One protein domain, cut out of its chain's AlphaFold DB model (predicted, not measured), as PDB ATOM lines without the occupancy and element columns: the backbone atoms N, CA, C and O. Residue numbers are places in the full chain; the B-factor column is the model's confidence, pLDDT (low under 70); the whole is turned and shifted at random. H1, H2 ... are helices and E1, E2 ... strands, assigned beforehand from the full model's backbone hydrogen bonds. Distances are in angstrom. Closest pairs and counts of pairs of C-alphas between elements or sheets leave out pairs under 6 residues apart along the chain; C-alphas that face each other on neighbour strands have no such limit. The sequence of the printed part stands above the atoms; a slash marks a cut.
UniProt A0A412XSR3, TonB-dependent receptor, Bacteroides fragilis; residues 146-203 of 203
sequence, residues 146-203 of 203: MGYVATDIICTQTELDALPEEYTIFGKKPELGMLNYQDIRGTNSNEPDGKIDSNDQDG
ATOM      1  N   MET A 146     -31.647  16.367  12.645       91.06
ATOM      2  CA  MET A 146     -32.180  17.036  11.467       91.06
ATOM      3  C   MET A 146     -33.524  17.687  11.790       91.06
ATOM      4  O   MET A 146     -34.387  17.088  12.442       91.06
ATOM      5  N   GLY A 147     -33.716  18.909  11.310       92.81
ATOM      6  CA  GLY A 147     -34.925  19.695  11.517       92.81
ATOM      7  C   GLY A 147     -35.307  20.502  10.284       92.81
ATOM      8  O   GLY A 147     -34.613  20.504   9.278       92.81
ATOM      9  N   TYR A 148     -36.443  21.189  10.354       94.62
ATOM     10  CA  TYR A 148     -36.869  22.094   9.289       94.62
ATOM     11  C   TYR A 148     -36.348  23.503   9.556       94.62
ATOM     12  O   TYR A 148     -36.468  24.004  10.679       94.62
ATOM     13  N   VAL A 149     -35.847  24.169   8.519       94.75
ATOM     14  CA  VAL A 149     -35.452  25.579   8.598       94.75
ATOM     15  C   VAL A 149     -36.684  26.439   8.329       94.75
ATOM     16  O   VAL A 149     -37.142  26.549   7.193       94.75
ATOM     17  N   ALA A 150     -37.258  27.016   9.387       94.38
ATOM     18  CA  ALA A 150     -38.375  27.947   9.252       94.38
ATOM     19  C   ALA A 150     -37.889  29.255   8.612       94.38
ATOM     20  O   ALA A 150     -36.958  29.883   9.119       94.38
ATOM     21  N   THR A 151     -38.518  29.667   7.514       92.81
ATOM     22  CA  THR A 151     -38.148  30.890   6.787       92.81
ATOM     23  C   THR A 151     -38.904  32.098   7.320       92.81
ATOM     24  O   THR A 151     -38.309  33.143   7.582       92.81
ATOM     25  N   ASP A 152     -40.213  31.952   7.505       92.12
ATOM     26  CA  ASP A 152     -41.129  33.045   7.816       92.12
ATOM     27  C   ASP A 152     -42.503  32.521   8.273       92.12
ATOM     28  O   ASP A 152     -42.738  31.318   8.379       92.12
ATOM     29  N   ILE A 153     -43.414  33.441   8.590       94.44
ATOM     30  CA  ILE A 153     -44.838  33.155   8.789       94.44
ATOM     31  C   ILE A 153     -45.575  33.849   7.650       94.44
ATOM     32  O   ILE A 153     -45.385  35.049   7.456       94.44
ATOM     33  N   ILE A 154     -46.458  33.133   6.959       93.88
ATOM     34  CA  ILE A 154     -47.255  33.688   5.861       93.88
ATOM     35  C   ILE A 154     -48.281  34.658   6.455       93.88
ATOM     36  O   ILE A 154     -49.308  34.235   6.981       93.88
ATOM     37  N   CYS A 155     -48.018  35.962   6.424       93.75
ATOM     38  CA  CYS A 155     -48.829  36.952   7.139       93.75
ATOM     39  C   CYS A 155     -49.795  37.707   6.225       93.75
ATOM     40  O   CYS A 155     -50.815  38.220   6.694       93.75
ATOM     41  N   THR A 156     -49.488  37.795   4.931       94.38
ATOM     42  CA  THR A 156     -50.251  38.602   3.975       94.38
ATOM     43  C   THR A 156     -50.737  37.795   2.778       94.38
ATOM     44  O   THR A 156     -50.122  36.816   2.364       94.38
ATOM     45  N   GLN A 157     -51.847  38.237   2.177       92.00
ATOM     46  CA  GLN A 157     -52.380  37.603   0.968       92.00
ATOM     47  C   GLN A 157     -51.383  37.680  -0.198       92.00
ATOM     48  O   GLN A 157     -51.275  36.735  -0.963       92.00
ATOM     49  N   THR A 158     -50.600  38.759  -0.288       91.75
ATOM     50  CA  THR A 158     -49.549  38.906  -1.304       91.75
ATOM     51  C   THR A 158     -48.455  37.846  -1.166       91.75
ATOM     52  O   THR A 158     -47.997  37.330  -2.178       91.75
ATOM     53  N   GLU A 159     -48.036  37.515   0.060       88.62
ATOM     54  CA  GLU A 159     -47.067  36.434   0.312       88.62
ATOM     55  C   GLU A 159     -47.663  35.075  -0.052       88.62
ATOM     56  O   GLU A 159     -47.013  34.285  -0.728       88.62
ATOM     57  N   LEU A 160     -48.921  34.834   0.331       89.81
ATOM     58  CA  LEU A 160     -49.631  33.599   0.004       89.81
ATOM     59  C   LEU A 160     -49.795  33.406  -1.514       89.81
ATOM     60  O   LEU A 160     -49.615  32.298  -2.011       89.81
ATOM     61  N   ASP A 161     -50.099  34.476  -2.249       91.31
ATOM     62  CA  ASP A 161     -50.287  34.454  -3.705       91.31
ATOM     63  C   ASP A 161     -48.959  34.386  -4.481       91.31
ATOM     64  O   ASP A 161     -48.951  34.027  -5.658       91.31
ATOM     65  N   ALA A 162     -47.838  34.745  -3.846       90.50
ATOM     66  CA  ALA A 162     -46.506  34.639  -4.440       90.50
ATOM     67  C   ALA A 162     -45.954  33.203  -4.417       90.50
ATOM     68  O   ALA A 162     -44.976  32.920  -5.115       90.50
ATOM     69  N   LEU A 163     -46.560  32.303  -3.633       88.44
ATOM     70  CA  LEU A 163     -46.163  30.899  -3.575       88.44
ATOM     71  C   LEU A 163     -46.556  30.157  -4.869       88.44
ATOM     72  O   LEU A 163     -47.584  30.470  -5.475       88.44
ATOM     73  N   PRO A 164     -45.767  29.153  -5.301       89.25
ATOM     74  CA  PRO A 164     -46.113  28.321  -6.453       89.25
ATOM     75  C   PRO A 164     -47.506  27.679  -6.329       89.25
ATOM     76  O   PRO A 164     -47.941  27.324  -5.236       89.25
ATOM     77  N   GLU A 165     -48.199  27.468  -7.453       85.62
ATOM     78  CA  GLU A 165     -49.583  26.957  -7.458       85.62
ATOM     79  C   GLU A 165     -49.722  25.563  -6.811       85.62
ATOM     80  O   GLU A 165     -50.712  25.287  -6.130       85.62
ATOM     81  N   GLU A 166     -48.711  24.706  -6.974       88.06
ATOM     82  CA  GLU A 166     -48.643  23.363  -6.380       88.06
ATOM     83  C   GLU A 166     -47.935  23.337  -5.012       88.06
ATOM     84  O   GLU A 166     -47.638  22.255  -4.499       88.06
ATOM     85  N   TYR A 167     -47.661  24.505  -4.414       92.94
ATOM     86  CA  TYR A 167     -46.903  24.579  -3.171       92.94
ATOM     87  C   TYR A 167     -47.685  23.977  -2.002       92.94
ATOM     88  O   TYR A 167     -48.853  24.314  -1.779       92.94
ATOM     89  N   THR A 168     -47.051  23.085  -1.241       94.25
ATOM     90  CA  THR A 168     -47.680  22.459  -0.069       94.25
ATOM     91  C   THR A 168     -46.756  22.446   1.134       94.25
ATOM     92  O   THR A 168     -45.557  22.237   1.000       94.25
ATOM     93  N   ILE A 169     -47.341  22.621   2.318       94.56
ATOM     94  CA  ILE A 169     -46.662  22.476   3.603       94.56
ATOM     95  C   ILE A 169     -47.209  21.228   4.284       94.56
ATOM     96  O   ILE A 169     -48.383  21.183   4.661       94.56
ATOM     97  N   PHE A 170     -46.390  20.180   4.388       93.12
ATOM     98  CA  PHE A 170     -46.782  18.868   4.918       93.12
ATOM     99  C   PHE A 170     -48.061  18.316   4.264       93.12
ATOM    100  O   PHE A 170     -48.968  17.813   4.934       93.12
ATOM    101  N   GLY A 171     -48.160  18.462   2.937       91.88
ATOM    102  CA  GLY A 171     -49.304  18.021   2.135       91.88
ATOM    103  C   GLY A 171     -50.564  18.887   2.264       91.88
ATOM    104  O   GLY A 171     -51.611  18.518   1.732       91.88
ATOM    105  N   LYS A 172     -50.493  20.030   2.956       92.31
ATOM    106  CA  LYS A 172     -51.586  21.004   3.047       92.31
ATOM    107  C   LYS A 172     -51.299  22.216   2.178       92.31
ATOM    108  O   LYS A 172     -50.159  22.665   2.087       92.31
ATOM    109  N   LYS A 173     -52.350  22.770   1.573       92.94
ATOM    110  CA  LYS A 173     -52.249  24.073   0.920       92.94
ATOM    111  C   LYS A 173     -51.914  25.131   1.990       92.94
ATOM    112  O   LYS A 173     -52.536  25.084   3.052       92.94
ATOM    113  N   PRO A 174     -50.961  26.041   1.742       93.50
ATOM    114  CA  PRO A 174     -50.620  27.089   2.690       93.50
ATOM    115  C   PRO A 174     -51.806  28.012   2.961       93.50
ATOM    116  O   PRO A 174     -52.617  28.285   2.075       93.50
ATOM    117  N   GLU A 175     -51.877  28.516   4.186       93.69
ATOM    118  CA  GLU A 175     -52.877  29.483   4.631       93.69
ATOM    119  C   GLU A 175     -52.202  30.595   5.440       93.69
ATOM    120  O   GLU A 175     -51.095  30.432   5.964       93.69
ATOM    121  N   LEU A 176     -52.888  31.732   5.571       93.25
ATOM    122  CA  LEU A 176     -52.416  32.840   6.396       93.25
ATOM    123  C   LEU A 176     -52.232  32.393   7.856       93.25
ATOM    124  O   LEU A 176     -53.108  31.767   8.450       93.25
ATOM    125  N   GLY A 177     -51.095  32.756   8.440       91.62
ATOM    126  CA  GLY A 177     -50.673  32.393   9.788       91.62
ATOM    127  C   GLY A 177     -49.894  31.078   9.878       91.62
ATOM    128  O   GLY A 177     -49.420  30.750  10.966       91.62
ATOM    129  N   MET A 178     -49.733  30.327   8.781       94.50
ATOM    130  CA  MET A 178     -48.873  29.141   8.768       94.50
ATOM    131  C   MET A 178     -47.389  29.527   8.776       94.50
ATOM    132  O   MET A 178     -46.982  30.491   8.127       94.50
ATOM    133  N   LEU A 179     -46.579  28.753   9.509       94.25
ATOM    134  CA  LEU A 179     -45.122  28.790   9.381       94.25
ATOM    135  C   LEU A 179     -44.727  28.230   8.021       94.25
ATOM    136  O   LEU A 179     -45.222  27.178   7.615       94.25
ATOM    137  N   ASN A 180     -43.821  28.934   7.367       93.88
ATOM    138  CA  ASN A 180     -43.213  28.539   6.119       93.88
ATOM    139  C   ASN A 180     -41.804  27.990   6.367       93.88
ATOM    140  O   ASN A 180     -41.152  28.333   7.361       93.88
ATOM    141  N   TYR A 181     -41.345  27.125   5.469       95.06
ATOM    142  CA  TYR A 181     -40.066  26.440   5.596       95.06
ATOM    143  C   TYR A 181     -39.291  26.506   4.287       95.06
ATOM    144  O   TYR A 181     -39.859  26.689   3.210       95.06
ATOM    145  N   GLN A 182     -37.978  26.341   4.393       93.94
ATOM    146  CA  GLN A 182     -37.114  26.258   3.231       93.94
ATOM    147  C   GLN A 182     -37.396  24.960   2.467       93.94
ATOM    148  O   GLN A 182     -37.327  23.880   3.045       93.94
ATOM    149  N   ASP A 183     -37.697  25.082   1.176       93.62
ATOM    150  CA  ASP A 183     -37.761  23.962   0.235       93.62
ATOM    151  C   ASP A 183     -36.337  23.661  -0.236       93.62
ATOM    152  O   ASP A 183     -35.667  24.523  -0.817       93.62
ATOM    153  N   ILE A 184     -35.841  22.480   0.114       92.75
ATOM    154  CA  ILE A 184     -34.447  22.088  -0.078       92.75
ATOM    155  C   ILE A 184     -34.371  21.004  -1.149       92.75
ATOM    156  O   ILE A 184     -33.476  21.060  -1.995       92.75
ATOM    157  N   ARG A 185     -35.239  19.982  -1.093       93.12
ATOM    158  CA  ARG A 185     -35.081  18.769  -1.911       93.12
ATOM    159  C   ARG A 185     -36.412  18.073  -2.171       93.12
ATOM    160  O   ARG A 185     -37.104  17.676  -1.245       93.12
ATOM    161  N   GLY A 186     -36.640  17.693  -3.423       90.19
ATOM    162  CA  GLY A 186     -37.736  16.798  -3.776       90.19
ATOM    163  C   GLY A 186     -37.500  15.315  -3.468       90.19
ATOM    164  O   GLY A 186     -36.407  14.862  -3.109       90.19
ATOM    165  N   THR A 187     -38.536  14.499  -3.695       87.06
ATOM    166  CA  THR A 187     -38.540  13.051  -3.370       87.06
ATOM    167  C   THR A 187     -37.367  12.270  -3.987       87.06
ATOM    168  O   THR A 187     -36.742  11.451  -3.316       87.06
ATOM    169  N   ASN A 188     -37.050  12.532  -5.260       85.81
ATOM    170  CA  ASN A 188     -35.995  11.840  -6.019       85.81
ATOM    171  C   ASN A 188     -34.933  12.805  -6.575       85.81
ATOM    172  O   ASN A 188     -34.181  12.444  -7.477       85.81
ATOM    173  N   SER A 189     -34.902  14.043  -6.078       87.88
ATOM    174  CA  SER A 189     -34.015  15.107  -6.552       87.88
ATOM    175  C   SER A 189     -33.372  15.822  -5.369       87.88
ATOM    176  O   SER A 189     -33.925  15.828  -4.273       87.88
ATOM    177  N   ASN A 190     -32.205  16.422  -5.584       88.31
ATOM    178  CA  ASN A 190     -31.600  17.348  -4.619       88.31
ATOM    179  C   ASN A 190     -32.002  18.806  -4.893       88.31
ATOM    180  O   ASN A 190     -31.465  19.704  -4.260       88.31
ATOM    181  N   GLU A 191     -32.911  19.019  -5.844       92.38
ATOM    182  CA  GLU A 191     -33.488  20.322  -6.161       92.38
ATOM    183  C   GLU A 191     -34.850  20.492  -5.466       92.38
ATOM    184  O   GLU A 191     -35.565  19.486  -5.341       92.38
ATOM    185  N   PRO A 192     -35.224  21.730  -5.093       92.19
ATOM    186  CA  PRO A 192     -36.549  22.081  -4.576       92.19
ATOM    187  C   PRO A 192     -37.679  21.634  -5.514       92.19
ATOM    188  O   PRO A 192     -37.558  21.774  -6.737       92.19
ATOM    189  N   ASP A 193     -38.777  21.102  -4.972       92.00
ATOM    190  CA  ASP A 193     -39.914  20.598  -5.770       92.00
ATOM    191  C   ASP A 193     -41.262  21.274  -5.467       92.00
ATOM    192  O   ASP A 193     -42.306  20.874  -5.993       92.00
ATOM    193  N   GLY A 194     -41.233  22.336  -4.664       90.94
ATOM    194  CA  GLY A 194     -42.391  23.088  -4.218       90.94
ATOM    195  C   GLY A 194     -43.157  22.410  -3.085       90.94
ATOM    196  O   GLY A 194     -44.239  22.876  -2.736       90.94
ATOM    197  N   LYS A 195     -42.677  21.308  -2.505       94.12
ATOM    198  CA  LYS A 195     -43.405  20.590  -1.454       94.12
ATOM    199  C   LYS A 195     -42.535  20.471  -0.224       94.12
ATOM    200  O   LYS A 195     -41.608  19.686  -0.208       94.12
ATOM    201  N   ILE A 196     -42.926  21.168   0.839       94.12
ATOM    202  CA  ILE A 196     -42.305  20.976   2.146       94.12
ATOM    203  C   ILE A 196     -42.762  19.634   2.712       94.12
ATOM    204  O   ILE A 196     -43.917  19.477   3.139       94.12
ATOM    205  N   ASP A 197     -41.853  18.670   2.733       92.94
ATOM    206  CA  ASP A 197     -42.062  17.342   3.286       92.94
ATOM    207  C   ASP A 197     -40.816  16.816   4.021       92.94
ATOM    208  O   ASP A 197     -39.865  17.539   4.294       92.94
ATOM    209  N   SER A 198     -40.815  15.537   4.405       91.25
ATOM    210  CA  SER A 198     -39.693  14.917   5.132       91.25
ATOM    211  C   SER A 198     -38.328  14.999   4.429       91.25
ATOM    212  O   SER A 198     -37.312  14.694   5.053       91.25
ATOM    213  N   ASN A 199     -38.290  15.348   3.142       92.00
ATOM    214  CA  ASN A 199     -37.072  15.527   2.367       92.00
ATOM    215  C   ASN A 199     -36.426  16.901   2.546       92.00
ATOM    216  O   ASN A 199     -35.285  17.050   2.114       92.00
ATOM    217  N   ASP A 200     -37.078  17.845   3.228       92.56
ATOM    218  CA  ASP A 200     -36.577  19.211   3.452       92.56
ATOM    219  C   ASP A 200     -35.961  19.421   4.834       92.56
ATOM    220  O   ASP A 200     -35.716  20.545   5.265       92.56
ATOM    221  N   GLN A 201     -35.710  18.333   5.559       91.50
ATOM    222  CA  GLN A 201     -34.957  18.409   6.803       91.50
ATOM    223  C   GLN A 201     -33.471  18.642   6.522       91.50
ATOM    224  O   GLN A 201     -32.904  18.026   5.612       91.50
ATOM    225  N   ASP A 202     -32.843  19.480   7.336       87.19
ATOM    226  CA  ASP A 202     -31.421  19.825   7.315       87.19
ATOM    227  C   ASP A 202     -30.855  19.807   8.744       87.19
ATOM    228  O   ASP A 202     -31.614  19.982   9.705       87.19
ATOM    229  N   GLY A 203     -29.558  19.532   8.894       77.25
ATOM    230  CA  GLY A 203     -28.879  19.335  10.185       77.25
ATOM    231  C   GLY A 203     -27.533  20.041  10.269       77.25
ATOM    232  O   GLY A 203     -26.936  20.302   9.199       77.25
TER     233      GLY A 203
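This is residues 146 to 203 of the 203 residues of the protein "TonB-dependent receptor" of Bacteroides fragilis (UniProt A0A412XSR3). There is little regular structure: a small two-stranded sheet, E1 beside E2, runs along one side of a body made mainly of loops, residues 163 to 178 and 182 to 203. The short helix H1 lies toward one end of the long axis, and the two ends of the printed part come together at the other. The 58 printed residues hold one named helix and two named strands, in the order E1, H1, E2; the class is mixed, with only 13 residues in named elements. The whole is compact, with a radius of gyration of the C-alphas of 11.0 A and spans of 30 by 21 by 15 A.

E1, residues 150 to 153, and E2, residues 179 to 181, are antiparallel neighbours at 146 degrees. N 180 and O 152 are within hydrogen-bond range at 2.8 A. A tight link joins E1 to H1, residues 157 to 162, in which every O i to N i+4 pair is within hydrogen-bond range. Residues 147 to 148 pair antiparallel with 201 to 202.

E1 begins at C-alpha 150 (-38.375, 27.947, 9.252) and is 8.3 A long. H1 measures 8.5 A. E2, 6.7 A long, ends at C-alpha 181 (-40.066, 26.440, 5.596).

The C-alphas farthest apart, of Thr 156 and Asn 188, are 31.9 A apart. The link from H1 to E2 is long, 16 residues. The printed part has no cut, and no printed residue is under 70 in pLDDT.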